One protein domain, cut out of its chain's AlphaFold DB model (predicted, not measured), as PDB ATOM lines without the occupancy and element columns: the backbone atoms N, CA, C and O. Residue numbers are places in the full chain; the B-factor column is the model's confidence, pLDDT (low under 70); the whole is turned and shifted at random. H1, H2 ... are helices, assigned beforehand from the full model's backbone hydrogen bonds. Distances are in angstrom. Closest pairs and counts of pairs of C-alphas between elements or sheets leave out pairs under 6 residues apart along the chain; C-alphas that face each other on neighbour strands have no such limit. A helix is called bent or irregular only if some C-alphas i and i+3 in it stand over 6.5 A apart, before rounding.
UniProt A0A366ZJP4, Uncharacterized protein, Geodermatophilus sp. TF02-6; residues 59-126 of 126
ATOM      1  N   VAL A  59      -1.812  -5.855  51.162       64.38
ATOM      2  CA  VAL A  59      -1.743  -6.137  49.731       64.38
ATOM      3  C   VAL A  59      -2.105  -7.614  49.618       64.38
ATOM      4  O   VAL A  59      -1.299  -8.477  49.946       64.38
ATOM      5  N   GLY A  60      -3.371  -7.898  49.308       68.94
ATOM      6  CA  GLY A  60      -3.881  -9.260  49.238       68.94
ATOM      7  C   GLY A  60      -3.197 -10.059  48.128       68.94
ATOM      8  O   GLY A  60      -2.178  -9.665  47.559       68.94
ATOM      9  N   ARG A  61      -3.801 -11.181  47.737       76.75
ATOM     10  CA  ARG A  61      -3.259 -12.058  46.681       76.75
ATOM     11  C   ARG A  61      -2.998 -11.340  45.345       76.75
ATOM     12  O   ARG A  61      -2.195 -11.819  44.557       76.75
ATOM     13  N   SER A  62      -3.607 -10.176  45.115       77.38
ATOM     14  CA  SER A  62      -3.352  -9.302  43.964       77.38
ATOM     15  C   SER A  62      -1.922  -8.747  43.882       77.38
ATOM     16  O   SER A  62      -1.514  -8.309  42.809       77.38
ATOM     17  N   GLY A  63      -1.151  -8.752  44.975       74.56
ATOM     18  CA  GLY A  63       0.265  -8.355  44.969       74.56
ATOM     19  C   GLY A  63       1.235  -9.476  44.602       74.56
ATOM     20  O   GLY A  63       2.368  -9.196  44.216       74.56
ATOM     21  N   LEU A  64       0.806 -10.739  44.689       79.19
ATOM     22  CA  LEU A  64       1.653 -11.896  44.387       79.19
ATOM     23  C   LEU A  64       2.168 -11.911  42.939       79.19
ATOM     24  O   LEU A  64       3.351 -12.186  42.766       79.19
ATOM     25  N   PRO A  65       1.366 -11.570  41.907       85.69
ATOM     26  CA  PRO A  65       1.869 -11.497  40.538       85.69
ATOM     27  C   PRO A  65       2.985 -10.459  40.385       85.69
ATOM     28  O   PRO A  65       3.968 -10.713  39.699       85.69
ATOM     29  N   TRP A  66       2.866  -9.313  41.062       79.75
ATOM     30  CA  TRP A  66       3.887  -8.263  41.043       79.75
ATOM     31  C   TRP A  66       5.172  -8.692  41.747       79.75
ATOM     32  O   TRP A  66       6.259  -8.436  41.237       79.75
ATOM     33  N   LEU A  67       5.062  -9.385  42.885       77.88
ATOM     34  CA  LEU A  67       6.215  -9.991  43.555       77.88
ATOM     35  C   LEU A  67       6.868 -11.073  42.691       77.88
ATOM     36  O   LEU A  67       8.091 -11.127  42.625       77.88
ATOM     37  N   GLY A  68       6.067 -11.891  42.005       82.06
ATOM     38  CA  GLY A  68       6.551 -12.893  41.059       82.06
ATOM     39  C   GLY A  68       7.335 -12.263  39.909       82.06
ATOM     40  O   GLY A  68       8.445 -12.698  39.625       82.06
ATOM     41  N   TRP A  69       6.812 -11.190  39.310       81.19
ATOM     42  CA  TRP A  69       7.512 -10.443  38.262       81.19
ATOM     43  C   TRP A  69       8.807  -9.796  38.756       81.19
ATOM     44  O   TRP A  69       9.827  -9.894  38.079       81.19
ATOM     45  N   LEU A  70       8.795  -9.181  39.943       79.50
ATOM     46  CA  LEU A  70      10.003  -8.610  40.547       79.50
ATOM     47  C   LEU A  70      11.059  -9.681  40.834       79.50
ATOM     48  O   LEU A  70      12.232  -9.479  40.533       79.50
ATOM     49  N   ALA A  71      10.647 -10.825  41.385       78.44
ATOM     50  CA  ALA A  71      11.542 -11.941  41.662       78.44
ATOM     51  C   ALA A  71      12.108 -12.547  40.372       78.44
ATOM     52  O   ALA A  71      13.296 -12.846  40.321       78.44
ATOM     53  N   ALA A  72      11.291 -12.682  39.325       82.38
ATOM     54  CA  ALA A  72      11.735 -13.169  38.023       82.38
ATOM     55  C   ALA A  72      12.743 -12.212  37.371       82.38
ATOM     56  O   ALA A  72      13.775 -12.668  36.887       82.38
ATOM     57  N   ALA A  73      12.491 -10.900  37.410       79.00
ATOM     58  CA  ALA A  73      13.424  -9.896  36.898       79.00
ATOM     59  C   ALA A  73      14.753  -9.901  37.677       79.00
ATOM     60  O   ALA A  73      15.819  -9.882  37.070       79.00
ATOM     61  N   ALA A  74      14.699 -10.002  39.009       75.38
ATOM     62  CA  ALA A  74      15.895 -10.097  39.846       75.38
ATOM     63  C   ALA A  74      16.675 -11.401  39.613       75.38
ATOM     64  O   ALA A  74      17.900 -11.386  39.542       75.38
ATOM     65  N   ALA A  75      15.978 -12.531  39.475       78.25
ATOM     66  CA  ALA A  75      16.605 -13.810  39.169       78.25
ATOM     67  C   ALA A  75      17.250 -13.798  37.778       78.25
ATOM     68  O   ALA A  75      18.361 -14.296  37.630       78.25
ATOM     69  N   TRP A  76      16.583 -13.197  36.786       78.44
ATOM     70  CA  TRP A  76      17.141 -13.012  35.449       78.44
ATOM     71  C   TRP A  76      18.441 -12.218  35.505       78.44
ATOM     72  O   TRP A  76      19.454 -12.734  35.051       78.44
ATOM     73  N   GLU A  77      18.432 -11.042  36.147       77.62
ATOM     74  CA  GLU A  77      19.630 -10.219  36.363       77.62
ATOM     75  C   GLU A  77      20.781 -11.036  36.954       77.62
ATOM     76  O   GLU A  77      21.865 -11.065  36.379       77.62
ATOM     77  N   VAL A  78      20.540 -11.754  38.058       74.19
ATOM     78  CA  VAL A  78      21.565 -12.564  38.741       74.19
ATOM     79  C   VAL A  78      22.114 -13.672  37.842       74.19
ATOM     80  O   VAL A  78      23.322 -13.901  37.825       74.19
ATOM     81  N   VAL A  79      21.247 -14.356  37.090       75.94
ATOM     82  CA  VAL A  79      21.660 -15.423  36.168       75.94
ATOM     83  C   VAL A  79      22.497 -14.854  35.024       75.94
ATOM     84  O   VAL A  79      23.541 -15.417  34.711       75.94
ATOM     85  N   THR A  80      22.085 -13.734  34.429       73.75
ATOM     86  CA  THR A  80      22.828 -13.092  33.334       73.75
ATOM     87  C   THR A  80      24.123 -12.430  33.805       73.75
ATOM     88  O   THR A  80      25.108 -12.453  33.086       73.75
ATOM     89  N   LEU A  81      24.184 -11.937  35.046       70.81
ATOM     90  CA  LEU A  81      25.425 -11.451  35.663       70.81
ATOM     91  C   LEU A  81      26.460 -12.569  35.854       70.81
ATOM     92  O   LEU A  81      27.661 -12.309  35.821       70.81
ATOM     93  N   ALA A  82      26.006 -13.806  36.075       72.12
ATOM     94  CA  ALA A  82      26.872 -14.973  36.231       72.12
ATOM     95  C   ALA A  82      27.276 -15.620  34.891       72.12
ATOM     96  O   ALA A  82      28.233 -16.393  34.860       72.12
ATOM     97  N   ASP A  83      26.570 -15.313  33.799       73.75
ATOM     98  CA  ASP A  83      26.787 -15.880  32.467       73.75
ATOM     99  C   ASP A  83      27.150 -14.775  31.463       73.75
ATOM    100  O   ASP A  83      26.286 -14.101  30.905       73.75
ATOM    101  N   VAL A  84      28.455 -14.625  31.201       65.88
ATOM    102  CA  VAL A  84      29.056 -13.568  30.356       65.88
ATOM    103  C   VAL A  84      28.496 -13.554  28.918       65.88
ATOM    104  O   VAL A  84      28.698 -12.596  28.177       65.88
ATOM    105  N   GLY A  85      27.779 -14.601  28.499       71.94
ATOM    106  CA  GLY A  85      27.198 -14.710  27.162       71.94
ATOM    107  C   GLY A  85      25.834 -14.041  26.962       71.94
ATOM    108  O   GLY A  85      25.343 -14.053  25.829       71.94
ATOM    109  N   ARG A  86      25.179 -13.501  28.004       71.50
ATOM    110  CA  ARG A  86      23.809 -12.965  27.887       71.50
ATOM    111  C   ARG A  86      23.667 -11.550  28.448       71.50
ATOM    112  O   ARG A  86      24.078 -11.320  29.578       71.50
ATOM    113  N   PRO A  87      23.020 -10.627  27.707       73.75
ATOM    114  CA  PRO A  87      22.777  -9.283  28.210       73.75
ATOM    115  C   PRO A  87      21.789  -9.319  29.381       73.75
ATOM    116  O   PRO A  87      20.723  -9.946  29.307       73.75
ATOM    117  N   THR A  88      22.143  -8.620  30.451       76.81
ATOM    118  CA  THR A  88      21.252  -8.326  31.578       76.81
ATOM    119  C   THR A  88      20.163  -7.330  31.135       76.81
ATOM    120  O   THR A  88      20.286  -6.657  30.108       76.81
ATOM    121  N   LEU A  89      19.061  -7.206  31.883       74.06
ATOM    122  CA  LEU A  89      18.100  -6.111  31.662       74.06
ATOM    123  C   LEU A  89      18.772  -4.755  31.913       74.06
ATOM    124  O   LEU A  89      18.427  -3.779  31.247       74.06
ATOM    125  N   SER A  90      19.739  -4.705  32.831       69.00
ATOM    126  CA  SER A  90      20.597  -3.547  33.072       69.00
ATOM    127  C   SER A  90      21.384  -3.158  31.813       69.00
ATOM    128  O   SER A  90      21.341  -1.992  31.429       69.00
ATOM    129  N   ASP A  91      21.984  -4.119  31.104       74.00
ATOM    130  CA  ASP A  91      22.711  -3.877  29.844       74.00
ATOM    131  C   ASP A  91      21.783  -3.372  28.736       74.00
ATOM    132  O   ASP A  91      22.173  -2.558  27.902       74.00
ATOM    133  N   LEU A  92      20.530  -3.831  28.720       77.38
ATOM    134  CA  LEU A  92      19.525  -3.357  27.765       77.38
ATOM    135  C   LEU A  92      19.013  -1.950  28.107       77.38
ATOM    136  O   LEU A  92      18.612  -1.203  27.212       77.38
ATOM    137  N   ALA A  93      19.010  -1.582  29.388       73.38
ATOM    138  CA  ALA A  93      18.632  -0.253  29.854       73.38
ATOM    139  C   ALA A  93      19.781   0.762  29.737       73.38
ATOM    140  O   ALA A  93      19.518   1.966  29.641       73.38
ATOM    141  N   ASP A  94      21.031   0.300  29.714       74.19
ATOM    142  CA  ASP A  94      22.228   1.143  29.722       74.19
ATOM    143  C   ASP A  94      22.292   2.145  28.550       74.19
ATOM    144  O   ASP A  94      22.506   3.330  28.806       74.19
ATOM    145  N   PRO A  95      21.961   1.793  27.288       76.19
ATOM    146  CA  PRO A  95      21.943   2.753  26.181       76.19
ATOM    147  C   PRO A  95      20.928   3.884  26.375       76.19
ATOM    148  O   PRO A  95      21.155   5.018  25.948       76.19
ATOM    149  N   LEU A  96      19.799   3.592  27.028       70.81
ATOM    150  CA  LEU A  96      18.775   4.591  27.339       70.81
ATOM    151  C   LEU A  96      19.231   5.492  28.492       70.81
ATOM    152  O   LEU A  96      18.971   6.696  28.484       70.81
ATOM    153  N   LEU A  97      19.938   4.920  29.465       62.50
ATOM    154  CA  LEU A  97      20.478   5.622  30.627       62.50
ATOM    155  C   LEU A  97      21.835   6.292  30.353       62.50
ATOM    156  O   LEU A  97      22.271   7.115  31.154       62.50
ATOM    157  N   ALA A  98      22.476   6.046  29.213       73.88
ATOM    158  CA  ALA A  98      23.719   6.711  28.829       73.88
ATOM    159  C   ALA A  98      23.547   8.239  28.726       73.88
ATOM    160  O   ALA A  98      24.477   9.001  28.988       73.88
ATOM    161  N   SER A  99      22.335   8.706  28.401       71.62
ATOM    162  CA  SER A  99      22.002  10.129  28.397       71.62
ATOM    163  C   SER A  99      21.882  10.682  29.829       71.62
ATOM    164  O   SER A  99      20.991  10.261  30.580       71.62
ATOM    165  N   PRO A 100      22.682  11.702  30.206       69.25
ATOM    166  CA  PRO A 100      22.580  12.348  31.516       69.25
ATOM    167  C   PRO A 100      21.180  12.911  31.790       69.25
ATOM    168  O   PRO A 100      20.694  12.869  32.920       69.25
ATOM    169  N   ALA A 101      20.506  13.398  30.744       66.81
ATOM    170  CA  ALA A 101      19.150  13.922  30.839       66.81
ATOM    171  C   ALA A 101      18.135  12.815  31.158       66.81
ATOM    172  O   ALA A 101      17.279  13.000  32.024       66.81
ATOM    173  N   VAL A 102      18.261  11.645  30.521       70.00
ATOM    174  CA  VAL A 102      17.372  10.500  30.777       70.00
ATOM    175  C   VAL A 102      17.585   9.956  32.189       70.00
ATOM    176  O   VAL A 102      16.605   9.741  32.902       70.00
ATOM    177  N   ARG A 103      18.837   9.837  32.658       70.62
ATOM    178  CA  ARG A 103      19.141   9.496  34.064       70.62
ATOM    179  C   ARG A 103      18.532  10.486  35.047       70.62
ATOM    180  O   ARG A 103      17.972  10.071  36.062       70.62
ATOM    181  N   GLY A 104      18.615  11.779  34.739       68.75
ATOM    182  CA  GLY A 104      17.997  12.836  35.535       68.75
ATOM    183  C   GLY A 104      16.480  12.666  35.633       68.75
ATOM    184  O   GLY A 104      15.937  12.633  36.738       68.75
ATOM    185  N   VAL A 105      15.796  12.479  34.502       73.19
ATOM    186  CA  VAL A 105      14.336  12.276  34.453       73.19
ATOM    187  C   VAL A 105      13.918  10.993  35.171       73.19
ATOM    188  O   VAL A 105      12.986  11.025  35.975       73.19
ATOM    189  N   ALA A 106      14.619   9.883  34.940       70.75
ATOM    190  CA  ALA A 106      14.351   8.611  35.607       70.75
ATOM    191  C   ALA A 106      14.494   8.744  37.131       70.75
ATOM    192  O   ALA A 106      13.627   8.302  37.888       70.75
ATOM    193  N   THR A 107      15.540   9.440  37.581       72.62
ATOM    194  CA  THR A 107      15.775   9.709  39.003       72.62
ATOM    195  C   THR A 107      14.671  10.585  39.595       72.62
ATOM    196  O   THR A 107      14.148  10.273  40.663       72.62
ATOM    197  N   LEU A 108      14.265  11.655  38.904       70.06
ATOM    198  CA  LEU A 108      13.154  12.508  39.338       70.06
ATOM    199  C   LEU A 108      11.840  11.727  39.433       70.06
ATOM    200  O   LEU A 108      11.117  11.879  40.417       70.06
ATOM    201  N   GLY A 109      11.556  10.856  38.461       73.25
ATOM    202  CA  GLY A 109      10.399   9.962  38.487       73.25
ATOM    203  C   GLY A 109      10.424   9.024  39.694       73.25
ATOM    204  O   GLY A 109       9.418   8.880  40.390       73.25
ATOM    205  N   TRP A 110      11.591   8.457  40.007       75.00
ATOM    206  CA  TRP A 110      11.774   7.586  41.170       75.00
ATOM    207  C   TRP A 110      11.559   8.322  42.496       75.00
ATOM    208  O   TRP A 110      10.840   7.851  43.382       75.00
ATOM    209  N   LEU A 111      12.123   9.523  42.614       72.62
ATOM    210  CA  LEU A 111      11.963  10.386  43.781       72.62
ATOM    211  C   LEU A 111      10.509  10.847  43.951       72.62
ATOM    212  O   LEU A 111       9.987  10.840  45.069       72.62
ATOM    213  N   ALA A 112       9.826  11.182  42.854       72.00
ATOM    214  CA  ALA A 112       8.409  11.532  42.853       72.00
ATOM    215  C   ALA A 112       7.530  10.344  43.271       72.00
ATOM    216  O   ALA A 112       6.633  10.515  44.098       72.00
ATOM    217  N   ALA A 113       7.814   9.135  42.779       72.06
ATOM    218  CA  ALA A 113       7.111   7.918  43.179       72.06
ATOM    219  C   ALA A 113       7.311   7.610  44.672       72.06
ATOM    220  O   ALA A 113       6.344   7.328  45.383       72.06
ATOM    221  N   GLY A 114       8.541   7.736  45.179       69.50
ATOM    222  CA  GLY A 114       8.845   7.590  46.604       69.50
ATOM    223  C   GLY A 114       8.109   8.624  47.461       69.50
ATOM    224  O   GLY A 114       7.461   8.271  48.452       69.50
ATOM    225  N   ALA A 115       8.135   9.893  47.049       69.44
ATOM    226  CA  ALA A 115       7.399  10.964  47.712       69.44
ATOM    227  C   ALA A 115       5.885  10.702  47.705       69.44
ATOM    228  O   ALA A 115       5.233  10.853  48.741       69.44
ATOM    229  N   TRP A 116       5.339  10.237  46.581       70.94
ATOM    230  CA  TRP A 116       3.936   9.860  46.452       70.94
ATOM    231  C   TRP A 116       3.570   8.691  47.373       70.94
ATOM    232  O   TRP A 116       2.592   8.785  48.109       70.94
ATOM    233  N   LEU A 117       4.375   7.625  47.432       67.00
ATOM    234  CA  LEU A 117       4.139   6.474  48.317       67.00
ATOM    235  C   LEU A 117       4.142   6.845  49.808       67.00
ATOM    236  O   LEU A 117       3.444   6.202  50.608       67.00
ATOM    237  N   ILE A 118       4.929   7.856  50.182       68.62
ATOM    238  CA  ILE A 118       4.979   8.417  51.538       68.62
ATOM    239  C   ILE A 118       3.769   9.326  51.796       68.62
ATOM    240  O   ILE A 118       3.198   9.273  52.885       68.62
ATOM    241  N   ALA A 119       3.384  10.146  50.816       67.62
ATOM    242  CA  ALA A 119       2.322  11.143  50.937       67.62
ATOM    243  C   ALA A 119       0.904  10.586  50.722       67.62
ATOM    244  O   ALA A 119      -0.062  11.248  51.102       67.62
ATOM    245  N   ARG A 120       0.762   9.397  50.120       63.12
ATOM    246  CA  ARG A 120      -0.535   8.821  49.747       63.12
ATOM    247  C   ARG A 120      -1.463   8.722  50.971       63.12
ATOM    248  O   ARG A 120      -1.122   8.013  51.926       63.12
ATOM    249  N   PRO A 121      -2.643   9.375  50.943       60.12
ATOM    250  CA  PRO A 121      -3.659   9.220  51.976       60.12
ATOM    251  C   PRO A 121      -4.099   7.757  52.069       60.12
ATOM    252  O   PRO A 121      -4.265   7.079  51.053       60.12
ATOM    253  N   ARG A 122      -4.285   7.259  53.292       61.47
ATOM    254  CA  ARG A 122      -4.855   5.926  53.515       61.47
ATOM    255  C   ARG A 122      -6.366   6.014  53.290       61.47
ATOM    256  O   ARG A 122      -7.004   6.908  53.837       61.47
ATOM    257  N   GLY A 123      -6.915   5.125  52.463       57.19
ATOM    258  CA  GLY A 123      -8.365   5.002  52.296       57.19
ATOM    259  C   GLY A 123      -9.036   4.590  53.614       57.19
ATOM    260  O   GLY A 123      -8.364   4.003  54.466       57.19
ATOM    261  N   PRO A 124     -10.327   4.910  53.807       48.62
ATOM    262  CA  PRO A 124     -11.042   4.578  55.033       48.62
ATOM    263  C   PRO A 124     -11.044   3.064  55.272       48.62
ATOM    264  O   PRO A 124     -11.279   2.280  54.351       48.62
ATOM    265  N   VAL A 125     -10.771   2.680  56.520       54.16
ATOM    266  CA  VAL A 125     -10.934   1.312  57.022       54.16
ATOM    267  C   VAL A 125     -12.427   0.988  56.950       54.16
ATOM    268  O   VAL A 125     -13.227   1.696  57.562       54.16
ATOM    269  N   ARG A 126     -12.798  -0.019  56.159       46.59
ATOM    270  CA  ARG A 126     -14.114  -0.663  56.221       46.59
ATOM    271  C   ARG A 126     -13.961  -2.010  56.894       46.59
ATOM    272  O   ARG A 126     -12.966  -2.692  56.560       46.59
TER     273      ARG A 126
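This is residues 59 to 126 of the 126 residues of an uncharacterized protein of Geodermatophilus sp. TF02-6 (UniProt A0A366ZJP4). The model is an open, flat, three-sided frame: two long helices, H1 and H3, make two sides, and the short helix H2 bridges them at one end, with an empty middle between the long sides. From its first residue the printed part runs out along H1, crosses over along H2 and comes back along H3, beyond which residues 120 to 126 stick out as a tail with no named element. The printed part has 68 residues with three named helices, in the order H1, H2, H3, and no named strand; its class is all helix. It is only just extended, close to loose, with a radius of gyration of the C-alphas of 16.7 A, and its C-alphas span 52 by 33 by 12 A.

H1, residues 61 to 82, comes first, and its residues 61 to 72 belong to a stretch, 59 to 72, that stands free. A short link of 6 residues leads from H1 to H2, residues 89 to 97. H1 and H2 touch, with 4 pairs of C-alphas within 8 A, and H1 does so with residues 73 to 77 alone. Their closest C-alphas are those of Glu 77 and Leu 89, 6.4 A apart. The two helices are about perpendicular, their lines at 87 degrees, and their centres are 17.4 A apart. A tight link of 2 residues then joins H2 to H3, residues 100 to 119. H2 and H3 are close but not clearly touching, with 2 pairs of C-alphas within 8 A; the closest C-alphas are those of Leu 97 and Arg 103, 5.3 A apart. They run opposite ways at a steep tilt of 68 degrees, only just short of about perpendicular, and their centres are 17.5 A apart. H1 and H3 are apart: no C-alpha of the one is within 8 A of the other. In H3 every O i to N i+4 pair is within hydrogen-bond range, while in H1 this holds for 16 of 18 pairs and in H2 for 3 of 5.

H1 has 22 residues, the most of any helix here, and begins at Arg 61, with its C-alpha at (-3.259, -12.058, 46.681); from there to C-alpha 82 is 32.0 A. H1 is irregular, but only just: C-alphas 62 and 65 are 6.6 A apart. H2 has 9 residues, from Leu 89, with its C-alpha at (18.100, -6.111, 31.662), to Leu 97. H2 is also irregular, and only just, with C-alphas 92 and 95 at 6.8 A. H3 has 20 residues and measures 28.1 A from the C-alpha of Pro 100 to that of Ala 119, which is at (2.322, 11.143, 50.937).

The two C-alphas farthest apart are those of Gly 85, in the link between H1 and H2, and Arg 126, the chain's last residue, at 52.4 A. The first and last printed C-alphas, those of Val 59 and Arg 126, are 15.0 A apart. Residues 107 to 126, of which 107 to 119 belong to H3, stand free. Without the stretches that stand free, a body of 34 residues spans 31 by 17 by 9 A. The printed part has no cut, and neither link between helices is long. The mean pLDDT of the printed part is 71.7; 20 residues are under 70, among them residues 59 to 60, 100 to 101 and 117 to 126.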